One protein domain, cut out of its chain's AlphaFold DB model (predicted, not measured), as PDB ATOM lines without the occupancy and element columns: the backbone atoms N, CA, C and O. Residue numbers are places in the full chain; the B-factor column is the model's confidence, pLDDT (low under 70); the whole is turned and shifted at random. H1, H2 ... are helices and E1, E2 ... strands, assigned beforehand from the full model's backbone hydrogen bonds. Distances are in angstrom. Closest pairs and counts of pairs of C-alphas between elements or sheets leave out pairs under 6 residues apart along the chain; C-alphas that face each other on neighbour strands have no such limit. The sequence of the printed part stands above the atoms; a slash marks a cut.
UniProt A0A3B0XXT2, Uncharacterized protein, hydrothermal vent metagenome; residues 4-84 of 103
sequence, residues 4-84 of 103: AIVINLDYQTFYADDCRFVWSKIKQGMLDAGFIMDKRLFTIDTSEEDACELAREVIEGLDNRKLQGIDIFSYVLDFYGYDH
ATOM      1  N   ALA A   4     152.374 231.848  99.721       94.81
ATOM      2  CA  ALA A   4     152.662 230.464  99.372       94.81
ATOM      3  C   ALA A   4     152.082 230.124  98.002       94.81
ATOM      4  O   ALA A   4     150.959 230.493  97.687       94.81
ATOM      5  N   ILE A   5     152.844 229.360  97.228       96.69
ATOM      6  CA  ILE A   5     152.476 228.795  95.938       96.69
ATOM      7  C   ILE A   5     152.516 227.270  96.055       96.69
ATOM      8  O   ILE A   5     153.514 226.681  96.491       96.69
ATOM      9  N   VAL A   6     151.420 226.635  95.653       96.06
ATOM     10  CA  VAL A   6     151.251 225.184  95.584       96.06
ATOM     11  C   VAL A   6     151.265 224.767  94.126       96.06
ATOM     12  O   VAL A   6     150.514 225.314  93.323       96.06
ATOM     13  N   ILE A   7     152.095 223.776  93.801       96.12
ATOM     14  CA  ILE A   7     152.118 223.128  92.490       96.12
ATOM     15  C   ILE A   7     152.081 221.617  92.717       96.12
ATOM     16  O   ILE A   7     153.000 221.061  93.322       96.12
ATOM     17  N   ASN A   8     151.041 220.953  92.218       95.19
ATOM     18  CA  ASN A   8     150.935 219.496  92.204       95.19
ATOM     19  C   ASN A   8     151.023 218.992  90.767       95.19
ATOM     20  O   ASN A   8     150.445 219.592  89.866       95.19
ATOM     21  N   LEU A   9     151.715 217.869  90.563       95.06
ATOM     22  CA  LEU A   9     151.768 217.202  89.263       95.06
ATOM     23  C   LEU A   9     150.773 216.046  89.187       95.06
ATOM     24  O   LEU A   9     150.473 215.412  90.203       95.06
ATOM     25  N   ASP A  10     150.315 215.735  87.980       94.31
ATOM     26  CA  ASP A  10     149.436 214.604  87.708       94.31
ATOM     27  C   ASP A  10     150.229 213.287  87.615       94.31
ATOM     28  O   ASP A  10     150.586 212.787  86.550       94.31
ATOM     29  N   TYR A  11     150.494 212.688  88.773       92.50
ATOM     30  CA  TYR A  11     151.118 211.364  88.866       92.50
ATOM     31  C   TYR A  11     150.174 210.203  88.500       92.50
ATOM     32  O   TYR A  11     150.613 209.054  88.525       92.50
ATOM     33  N   GLN A  12     148.888 210.461  88.235       92.62
ATOM     34  CA  GLN A  12     147.938 209.417  87.834       92.62
ATOM     35  C   GLN A  12     147.982 209.187  86.325       92.62
ATOM     36  O   GLN A  12     147.886 208.044  85.878       92.62
ATOM     37  N   THR A  13     148.149 210.266  85.560       92.50
ATOM     38  CA  THR A  13     148.169 210.224  84.096       92.50
ATOM     39  C   THR A  13     149.563 209.951  83.534       92.50
ATOM     40  O   THR A  13     149.692 209.246  82.531       92.50
ATOM     41  N   PHE A  14     150.616 210.470  84.171       92.69
ATOM     42  CA  PHE A  14     151.981 210.416  83.642       92.69
ATOM     43  C   PHE A  14     152.893 209.451  84.405       92.69
ATOM     44  O   PHE A  14     152.668 209.113  85.569       92.69
ATOM     45  N   TYR A  15     153.972 209.014  83.748       92.44
ATOM     46  CA  TYR A  15     154.968 208.155  84.378       92.44
ATOM     47  C   TYR A  15     155.721 208.894  85.489       92.44
ATOM     48  O   TYR A  15     156.087 210.063  85.371       92.44
ATOM     49  N   ALA A  16     156.023 208.171  86.568       91.50
ATOM     50  CA  ALA A  16     156.685 208.740  87.740       91.50
ATOM     51  C   ALA A  16     158.067 209.347  87.436       91.50
ATOM     52  O   ALA A  16     158.493 210.276  88.124       91.50
ATOM     53  N   ASP A  17     158.783 208.825  86.440       92.31
ATOM     54  CA  ASP A  17     160.087 209.357  86.031       92.31
ATOM     55  C   ASP A  17     159.951 210.706  85.322       92.31
ATOM     56  O   ASP A  17     160.679 211.642  85.662       92.31
ATOM     57  N   ASP A  18     158.957 210.845  84.443       91.69
ATOM     58  CA  ASP A  18     158.661 212.099  83.748       91.69
ATOM     59  C   ASP A  18     158.198 213.168  84.741       91.69
ATOM     60  O   ASP A  18     158.743 214.273  84.768       91.69
ATOM     61  N   CYS A  19     157.290 212.822  85.661       93.56
ATOM     62  CA  CYS A  19     156.871 213.738  86.723       93.56
ATOM     63  C   CYS A  19     158.039 214.157  87.621       93.56
ATOM     64  O   CYS A  19     158.139 215.323  88.002       93.56
ATOM     65  N   ARG A  20     158.961 213.242  87.954       93.75
ATOM     66  CA  ARG A  20     160.168 213.590  88.722       93.75
ATOM     67  C   ARG A  20     161.068 214.552  87.959       93.75
ATOM     68  O   ARG A  20     161.592 215.493  88.560       93.75
ATOM     69  N   PHE A  21     161.241 214.335  86.659       92.69
ATOM     70  CA  PHE A  21     162.003 215.235  85.806       92.69
ATOM     71  C   PHE A  21     161.356 216.624  85.753       92.69
ATOM     72  O   PHE A  21     162.023 217.608  86.082       92.69
ATOM     73  N   VAL A  22     160.061 216.708  85.444       93.25
ATOM     74  CA  VAL A  22     159.295 217.966  85.403       93.25
ATOM     75  C   VAL A  22     159.354 218.685  86.751       93.25
ATOM     76  O   VAL A  22     159.725 219.859  86.808       93.25
ATOM     77  N   TRP A  23     159.113 217.972  87.854       95.31
ATOM     78  CA  TRP A  23     159.197 218.532  89.202       95.31
ATOM     79  C   TRP A  23     160.575 219.119  89.502       95.31
ATOM     80  O   TRP A  23     160.674 220.202  90.074       95.31
ATOM     81  N   SER A  24     161.654 218.442  89.094       94.94
ATOM     82  CA  SER A  24     163.014 218.951  89.307       94.94
ATOM     83  C   SER A  24     163.255 220.286  88.597       94.94
ATOM     84  O   SER A  24     163.934 221.157  89.142       94.94
ATOM     85  N   LYS A  25     162.664 220.473  87.410       95.06
ATOM     86  CA  LYS A  25     162.776 221.703  86.619       95.06
ATOM     87  C   LYS A  25     161.942 222.832  87.202       95.06
ATOM     88  O   LYS A  25     162.472 223.928  87.359       95.06
ATOM     89  N   ILE A  26     160.698 222.546  87.589       95.25
ATOM     90  CA  ILE A  26     159.828 223.501  88.289       95.25
ATOM     91  C   ILE A  26     160.493 223.952  89.581       95.25
ATOM     92  O   ILE A  26     160.680 225.146  89.790       95.25
ATOM     93  N   LYS A  27     160.931 223.004  90.416       96.88
ATOM     94  CA  LYS A  27     161.606 223.308  91.676       96.88
ATOM     95  C   LYS A  27     162.808 224.217  91.457       96.88
ATOM     96  O   LYS A  27     162.922 225.212  92.159       96.88
ATOM     97  N   GLN A  28     163.689 223.897  90.508       96.50
ATOM     98  CA  GLN A  28     164.850 224.744  90.240       96.50
ATOM     99  C   GLN A  28     164.432 226.145  89.773       96.50
ATOM    100  O   GLN A  28     164.940 227.119  90.309       96.50
ATOM    101  N   GLY A  29     163.471 226.252  88.851       96.50
ATOM    102  CA  GLY A  29     162.979 227.544  88.367       96.50
ATOM    103  C   GLY A  29     162.370 228.411  89.471       96.50
ATOM    104  O   GLY A  29     162.665 229.597  89.545       96.50
ATOM    105  N   MET A  30     161.588 227.813  90.375       97.81
ATOM    106  CA  MET A  30     161.023 228.521  91.528       97.81
ATOM    107  C   MET A  30     162.127 229.011  92.477       97.81
ATOM    108  O   MET A  30     162.084 230.148  92.934       97.81
ATOM    109  N   LEU A  31     163.139 228.179  92.753       97.50
ATOM    110  CA  LEU A  31     164.280 228.584  93.584       97.50
ATOM    111  C   LEU A  31     165.082 229.724  92.936       97.50
ATOM    112  O   LEU A  31     165.454 230.673  93.622       97.50
ATOM    113  N   ASP A  32     165.313 229.656  91.624       97.25
ATOM    114  CA  ASP A  32     166.027 230.693  90.868       97.25
ATOM    115  C   ASP A  32     165.251 232.023  90.844       97.25
ATOM    116  O   ASP A  32     165.859 233.092  90.852       97.25
ATOM    117  N   ALA A  33     163.915 231.967  90.872       96.81
ATOM    118  CA  ALA A  33     163.029 233.127  90.980       96.81
ATOM    119  C   ALA A  33     162.925 233.704  92.408       96.81
ATOM    120  O   ALA A  33     162.201 234.670  92.635       96.81
ATOM    121  N   GLY A  34     163.646 233.134  93.380       96.75
ATOM    122  CA  GLY A  34     163.713 233.641  94.752       96.75
ATOM    123  C   GLY A  34     162.703 233.028  95.721       96.75
ATOM    124  O   GLY A  34     162.649 233.445  96.879       96.75
ATOM    125  N   PHE A  35     161.935 232.017  95.304       97.31
ATOM    126  CA  PHE A  35     161.104 231.264  96.239       97.31
ATOM    127  C   PHE A  35     161.958 230.360  97.128       97.31
ATOM    128  O   PHE A  35     162.956 229.774  96.712       97.31
ATOM    129  N   ILE A  36     161.500 230.157  98.357       95.62
ATOM    130  CA  ILE A  36     162.047 229.183  99.299       95.62
ATOM    131  C   ILE A  36     161.105 227.986  99.348       95.62
ATOM    132  O   ILE A  36     159.903 228.143  99.564       95.62
ATOM    133  N   MET A  37     161.647 226.777  99.191       93.94
ATOM    134  CA  MET A  37     160.859 225.553  99.319       93.94
ATOM    135  C   MET A  37     160.683 225.175 100.797       93.94
ATOM    136  O   MET A  37     161.644 224.797 101.467       93.94
ATOM    137  N   ASP A  38     159.447 225.223 101.284       88.19
ATOM    138  CA  ASP A  38     159.041 224.780 102.617       88.19
ATOM    139  C   ASP A  38     158.177 223.520 102.490       88.19
ATOM    140  O   ASP A  38     156.996 223.562 102.136       88.19
ATOM    141  N   LYS A  39     158.796 222.358 102.717       86.00
ATOM    142  CA  LYS A  39     158.204 221.029 102.483       86.00
ATOM    143  C   LYS A  39     157.708 220.856 101.038       86.00
ATOM    144  O   LYS A  39     158.489 220.454 100.179       86.00
ATOM    145  N   ARG A  40     156.419 221.099 100.788       86.50
ATOM    146  CA  ARG A  40     155.746 220.976  99.479       86.50
ATOM    147  C   ARG A  40     155.248 222.317  98.932       86.50
ATOM    148  O   ARG A  40     154.544 222.337  97.933       86.50
ATOM    149  N   LEU A  41     155.592 223.412  99.601       92.38
ATOM    150  CA  LEU A  41     155.160 224.761  99.271       92.38
ATOM    151  C   LEU A  41     156.360 225.565  98.789       92.38
ATOM    152  O   LEU A  41     157.470 225.398  99.299       92.38
ATOM    153  N   PHE A  42     156.130 226.469  97.849       96.62
ATOM    154  CA  PHE A  42     157.076 227.527  97.526       96.62
ATOM    155  C   PHE A  42     156.606 228.798  98.216       96.62
ATOM    156  O   PHE A  42     155.463 229.194  98.051       96.62
ATOM    157  N   THR A  43     157.460 229.420  99.018       95.69
ATOM    158  CA  THR A  43     157.108 230.627  99.775       95.69
ATOM    159  C   THR A  43     158.022 231.781  99.411       95.69
ATOM    160  O   THR A  43     159.207 231.560  99.168       95.69
ATOM    161  N   ILE A  44     157.487 232.997  99.391       95.75
ATOM    162  CA  ILE A  44     158.237 234.218  99.088       95.75
ATOM    163  C   ILE A  44     157.681 235.394  99.895       95.75
ATOM    164  O   ILE A  44     156.484 235.449 100.186       95.75
ATOM    165  N   ASP A  45     158.554 236.330 100.261       93.75
ATOM    166  CA  ASP A  45     158.185 237.553 100.975       93.75
ATOM    167  C   ASP A  45     157.966 238.705  99.983       93.75
ATOM    168  O   ASP A  45     158.795 239.604  99.854       93.75
ATOM    169  N   THR A  46     156.844 238.671  99.264       92.31
ATOM    170  CA  THR A  46     156.411 239.748  98.358       92.31
ATOM    171  C   THR A  46     154.882 239.894  98.368       92.31
ATOM    172  O   THR A  46     154.200 239.245  99.169       92.31
ATOM    173  N   SER A  47     154.337 240.796  97.549       92.75
ATOM    174  CA  SER A  47     152.894 240.940  97.361       92.75
ATOM    175  C   SER A  47     152.287 239.697  96.691       92.75
ATOM    176  O   SER A  47     152.980 238.930  96.026       92.75
ATOM    177  N   GLU A  48     150.983 239.484  96.868       93.88
ATOM    178  CA  GLU A  48     150.260 238.396  96.192       93.88
ATOM    179  C   GLU A  48     150.393 238.472  94.663       93.88
ATOM    180  O   GLU A  48     150.623 237.450  94.016       93.88
ATOM    181  N   GLU A  49     150.266 239.676  94.102       94.75
ATOM    182  CA  GLU A  49     150.323 239.915  92.659       94.75
ATOM    183  C   GLU A  49     151.698 239.535  92.103       94.75
ATOM    184  O   GLU A  49     151.776 238.673  91.225       94.75
ATOM    185  N   ASP A  50     152.770 240.055  92.709       95.81
ATOM    186  CA  ASP A  50     154.147 239.758  92.298       95.81
ATOM    187  C   ASP A  50     154.477 238.268  92.467       95.81
ATOM    188  O   ASP A  50     155.116 237.660  91.611       95.81
ATOM    189  N   ALA A  51     154.038 237.643  93.568       96.00
ATOM    190  CA  ALA A  51     154.283 236.223  93.810       96.00
ATOM    191  C   ALA A  51     153.585 235.345  92.761       96.00
ATOM    192  O   ALA A  51     154.166 234.373  92.273       96.00
ATOM    193  N   CYS A  52     152.341 235.676  92.407       96.69
ATOM    194  CA  CYS A  52     151.597 234.953  91.383       96.69
ATOM    195  C   CYS A  52     152.188 235.165  89.987       96.69
ATOM    196  O   CYS A  52     152.264 234.206  89.219       96.69
ATOM    197  N   GLU A  53     152.588 236.391  89.650       97.38
ATOM    198  CA  GLU A  53     153.223 236.711  88.369       97.38
ATOM    199  C   GLU A  53     154.548 235.958  88.215       97.38
ATOM    200  O   GLU A  53     154.682 235.166  87.283       97.38
ATOM    201  N   LEU A  54     155.454 236.060  89.193       97.38
ATOM    202  CA  LEU A  54     156.735 235.341  89.187       97.38
ATOM    203  C   LEU A  54     156.553 233.826  89.047       97.38
ATOM    204  O   LEU A  54     157.263 233.173  88.281       97.38
ATOM    205  N   ALA A  55     155.597 233.241  89.772       96.94
ATOM    206  CA  ALA A  55     155.334 231.808  89.678       96.94
ATOM    207  C   ALA A  55     154.832 231.404  88.280       96.94
ATOM    208  O   ALA A  55     155.239 230.361  87.763       96.94
ATOM    209  N   ARG A  56     153.964 232.211  87.650       96.38
ATOM    210  CA  ARG A  56     153.493 231.962  86.278       96.38
ATOM    211  C   ARG A  56     154.630 232.082  85.274       96.38
ATOM    212  O   ARG A  56     154.809 231.162  84.479       96.38
ATOM    213  N   GLU A  57     155.442 233.131  85.370       96.19
ATOM    214  CA  GLU A  57     156.607 233.336  84.503       96.19
ATOM    215  C   GLU A  57     157.583 232.155  84.560       96.19
ATOM    216  O   GLU A  57     158.130 231.741  83.533       96.19
ATOM    217  N   VAL A  58     157.779 231.554  85.740       95.50
ATOM    218  CA  VAL A  58     158.598 230.342  85.888       95.50
ATOM    219  C   VAL A  58     158.027 229.183  85.070       95.50
ATOM    220  O   VAL A  58     158.770 228.558  84.305       95.50
ATOM    221  N   ILE A  59     156.734 228.879  85.214       93.62
ATOM    222  CA  ILE A  59     156.096 227.755  84.510       93.62
ATOM    223  C   ILE A  59     156.063 228.009  83.000       93.62
ATOM    224  O   ILE A  59     156.511 227.159  82.230       93.62
ATOM    225  N   GLU A  60     155.639 229.197  82.576       92.81
ATOM    226  CA  GLU A  60     155.613 229.603  81.166       92.81
ATOM    227  C   GLU A  60     157.012 229.589  80.544       92.81
ATOM    228  O   GLU A  60     157.217 229.116  79.425       92.81
ATOM    229  N   GLY A  61     158.022 230.055  81.279       91.38
ATOM    230  CA  GLY A  61     159.409 230.029  80.834       91.38
ATOM    231  C   GLY A  61     159.948 228.607  80.676       91.38
ATOM    232  O   GLY A  61     160.775 228.350  79.798       91.38
ATOM    233  N   LEU A  62     159.531 227.662  81.519       89.38
ATOM    234  CA  LEU A  62     159.885 226.244  81.377       89.38
ATOM    235  C   LEU A  62     159.185 225.598  80.176       89.38
ATOM    236  O   LEU A  62     159.835 224.849  79.444       89.38
ATOM    237  N   ASP A  63     157.919 225.936  79.946       84.06
ATOM    238  CA  ASP A  63     157.119 225.417  78.836       84.06
ATOM    239  C   ASP A  63     157.625 225.907  77.467       84.06
ATOM    240  O   ASP A  63     157.903 225.121  76.558       84.06
ATOM    241  N   ASN A  64     157.917 227.207  77.354       79.38
ATOM    242  CA  ASN A  64     158.449 227.826  76.134       79.38
ATOM    243  C   ASN A  64     159.812 227.264  75.704       79.38
ATOM    244  O   ASN A  64     160.153 227.261  74.519       79.38
ATOM    245  N   ARG A  65     160.600 226.750  76.655       75.62
ATOM    246  CA  ARG A  65     161.879 226.085  76.371       75.62
ATOM    247  C   ARG A  65     161.706 224.688  75.767       75.62
ATOM    248  O   ARG A  65     162.721 224.077  75.431       75.62
ATOM    249  N   LYS A  66     160.463 224.194  75.619       64.06
ATOM    250  CA  LYS A  66     160.094 222.860  75.112       64.06
ATOM    251  C   LYS A  66     161.067 221.802  75.599       64.06
ATOM    252  O   LYS A  66     161.754 221.172  74.791       64.06
ATOM    253  N   LEU A  67     161.161 221.644  76.920       65.31
ATOM    254  CA  LEU A  67     162.017 220.650  77.567       65.31
ATOM    255  C   LEU A  67     161.764 219.274  76.938       65.31
ATOM    256  O   LEU A  67     160.809 218.600  77.284       65.31
ATOM    257  N   GLN A  68     162.588 218.880  75.966       68.62
ATOM    258  CA  GLN A  68     162.444 217.614  75.238       68.62
ATOM    259  C   GLN A  68     161.047 217.380  74.614       68.62
ATOM    260  O   GLN A  68     160.640 216.238  74.427       68.62
ATOM    261  N   GLY A  69     160.313 218.445  74.268       72.69
ATOM    262  CA  GLY A  69     158.946 218.339  73.734       72.69
ATOM    263  C   GLY A  69     157.855 218.080  74.782       72.69
ATOM    264  O   GLY A  69     156.736 217.745  74.405       72.69
ATOM    265  N   ILE A  70     158.169 218.239  76.068       81.25
ATOM    266  CA  ILE A  70     157.216 218.158  77.176       81.25
ATOM    267  C   ILE A  70     156.489 219.498  77.316       81.25
ATOM    268  O   ILE A  70     157.139 220.535  77.451       81.25
ATOM    269  N   ASP A  71     155.159 219.445  77.303       86.81
ATOM    270  CA  ASP A  71     154.275 220.540  77.710       86.81
ATOM    271  C   ASP A  71     154.156 220.504  79.236       86.81
ATOM    272  O   ASP A  71     153.567 219.576  79.789       86.81
ATOM    273  N   ILE A  72     154.749 221.475  79.924       88.62
ATOM    274  CA  ILE A  72     154.799 221.501  81.390       88.62
ATOM    275  C   ILE A  72     153.401 221.693  81.978       88.62
ATOM    276  O   ILE A  72     153.096 221.076  82.999       88.62
ATOM    277  N   PHE A  73     152.543 222.488  81.335       89.25
ATOM    278  CA  PHE A  73     151.182 222.726  81.813       89.25
ATOM    279  C   PHE A  73     150.356 221.444  81.818       89.25
ATOM    280  O   PHE A  73     149.600 221.224  82.759       89.25
ATOM    281  N   SER A  74     150.555 220.562  80.837       91.25
ATOM    282  CA  SER A  74     149.864 219.267  80.802       91.25
ATOM    283  C   SER A  74     150.156 218.374  82.017       91.25
ATOM    284  O   SER A  74     149.310 217.564  82.383       91.25
ATOM    285  N   TYR A  75     151.313 218.539  82.669       92.94
ATOM    286  CA  TYR A  75     151.708 217.758  83.847       92.94
ATOM    287  C   TYR A  75     151.212 218.364  85.160       92.94
ATOM    288  O   TYR A  75     151.301 217.702  86.193       92.94
ATOM    289  N   VAL A  76     150.744 219.613  85.161       93.56
ATOM    290  CA  VAL A  76     150.323 220.326  86.371       93.56
ATOM    291  C   VAL A  76     148.851 220.032  86.650       93.56
ATOM    292  O   VAL A  76     147.976 220.365  85.859       93.56
ATOM    293  N   LEU A  77     148.583 219.417  87.803       95.19
ATOM    294  CA  LEU A  77     147.238 219.100  88.279       95.19
ATOM    295  C   LEU A  77     146.621 220.269  89.052       95.19
ATOM    296  O   LEU A  77     145.496 220.669  88.773       95.19
ATOM    297  N   ASP A  78     147.376 220.825  90.001       95.06
ATOM    298  CA  ASP A  78     146.957 221.984  90.787       95.06
ATOM    299  C   ASP A  78     148.035 223.057  90.735       95.06
ATOM    300  O   ASP A  78     149.218 222.759  90.920       95.06
ATOM    301  N   PHE A  79     147.618 224.310  90.557       96.25
ATOM    302  CA  PHE A  79     148.496 225.469  90.642       96.25
ATOM    303  C   PHE A  79     147.743 226.672  91.206       96.25
ATOM    304  O   PHE A  79     146.891 227.254  90.536       96.25
ATOM    305  N   TYR A  80     148.027 227.021  92.459       95.06
ATOM    306  CA  TYR A  80     147.352 228.118  93.152       95.06
ATOM    307  C   TYR A  80     148.236 228.737  94.233       95.06
ATOM    308  O   TYR A  80     149.214 228.135  94.681       95.06
ATOM    309  N   GLY A  81     147.870 229.948  94.650       94.00
ATOM    310  CA  GLY A  81     148.530 230.686  95.715       94.00
ATOM    311  C   GLY A  81     147.592 231.016  96.871       94.00
ATOM    312  O   GLY A  81     146.371 230.962  96.716       94.00
ATOM    313  N   TYR A  82     148.161 231.307  98.038       92.25
ATOM    314  CA  TYR A  82     147.424 231.795  99.201       92.25
ATOM    315  C   TYR A  82     148.336 232.557 100.173       92.25
ATOM    316  O   TYR A  82     149.552 232.337 100.211       92.25
ATOM    317  N   ASP A  83     147.744 233.425 100.997       90.06
ATOM    318  CA  ASP A  83     148.463 234.072 102.096       90.06
ATOM    319  C   ASP A  83     148.852 233.033 103.157       90.06
ATOM    320  O   ASP A  83     148.007 232.425 103.813       90.06
ATOM    321  N   HIS A  84     150.154 232.812 103.319       84.06
ATOM    322  CA  HIS A  84     150.694 231.823 104.244       84.06
ATOM    323  C   HIS A  84     150.793 232.346 105.683       84.06
ATOM    324  O   HIS A  84     151.155 231.582 106.584       84.06
TER     325      HIS A  84
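This is residues 4 to 84 of the 103 residues of an uncharacterized protein of hydrothermal vent metagenome (UniProt A0A3B0XXT2). One twisted sheet of four antiparallel strands makes a wall, with the two long helices H1 and H2 over one and the same face of it, at a steep tilt of 50 degrees to each other, and the other face bare of named helices. The short helix H3 sits just before E4 and touches both long helices. The printed part has 81 residues, with three named helices and four named strands in the order E1, H1, E2, E3, H2, H3, E4; the sheet's order is E2, E3, E1, E4. The class is mixed, helices and strands, in two layers. The whole is compact, with a radius of gyration of the C-alphas of 12.2 A and spans of 34 by 23 by 16 A.

The sheet holds E1, residues 4 to 9, 16.7 A from first to last C-alpha; E2, residues 36 to 38, 6.3 A; E3, residues 41 to 45, 13.3 A; and E4, residues 76 to 83, 21.0 A. H1 is residues 16 to 32 and H2 residues 48 to 64, each 24.1 A long; H3 is residues 72 to 75, 5.4 A. E1 begins at C-alpha 4, (152.662, 230.464, 99.372), H1 begins at C-alpha 16, (156.685, 208.740, 87.740), and E4 ends at C-alpha 83, (148.463, 234.072, 102.096).

In the sheet, E1 and E4 are antiparallel at 169 degrees, with N 6 and O 80 2.8 A apart, within hydrogen-bond range. E3 and E1 are antiparallel at 154 degrees, with N 5 and O 42 at 2.8 A. E2 and E3, a hairpin, are antiparallel at 134 degrees, with N 36 and O 43 at 2.8 A. E2 and E4 are the edge strands. E1, H1, E2 and E3, H2, H3, E4 are split strand-helix-strand units, each with another strand between its two same-way strands and a right-handed crossover. H2 is on the sheet at a height of 9.7 A, over E1 and along the strands, at 23 degrees to E1 on the local plane; its closest C-alphas to E1 are those of Ile 5 and Ala 55, 7.5 A. H1 is on the same face at a height of 6.5 A, only just over none of the strands, with 2 of its C-alphas falling on E2. H1, with residues 25 to 30 alone, touches H2 at a steep tilt of 50 degrees, opposite ways; the closest C-alphas, those of Gly 29 and Val 58, are 5.8 A apart. H3 only grazes the sheet; it touches H2, the C-alphas of Asp 63 and Ile 72 being 5.2 A apart, and only just touches H1, with 3 pairs of C-alphas within 8 A, the closest those of Val 22 and Ile 72 at 7.0 A. In H1 and H2 every O i to N i+4 pair is within hydrogen-bond range; H3 is too short for such a pair.

The two C-alphas farthest apart, those of Tyr 15 and Ser 47, are 35.3 A apart. The printed part has no cut and no long link. The mean pLDDT of the printed part is 91.9; residues 66 to 68 are under 70.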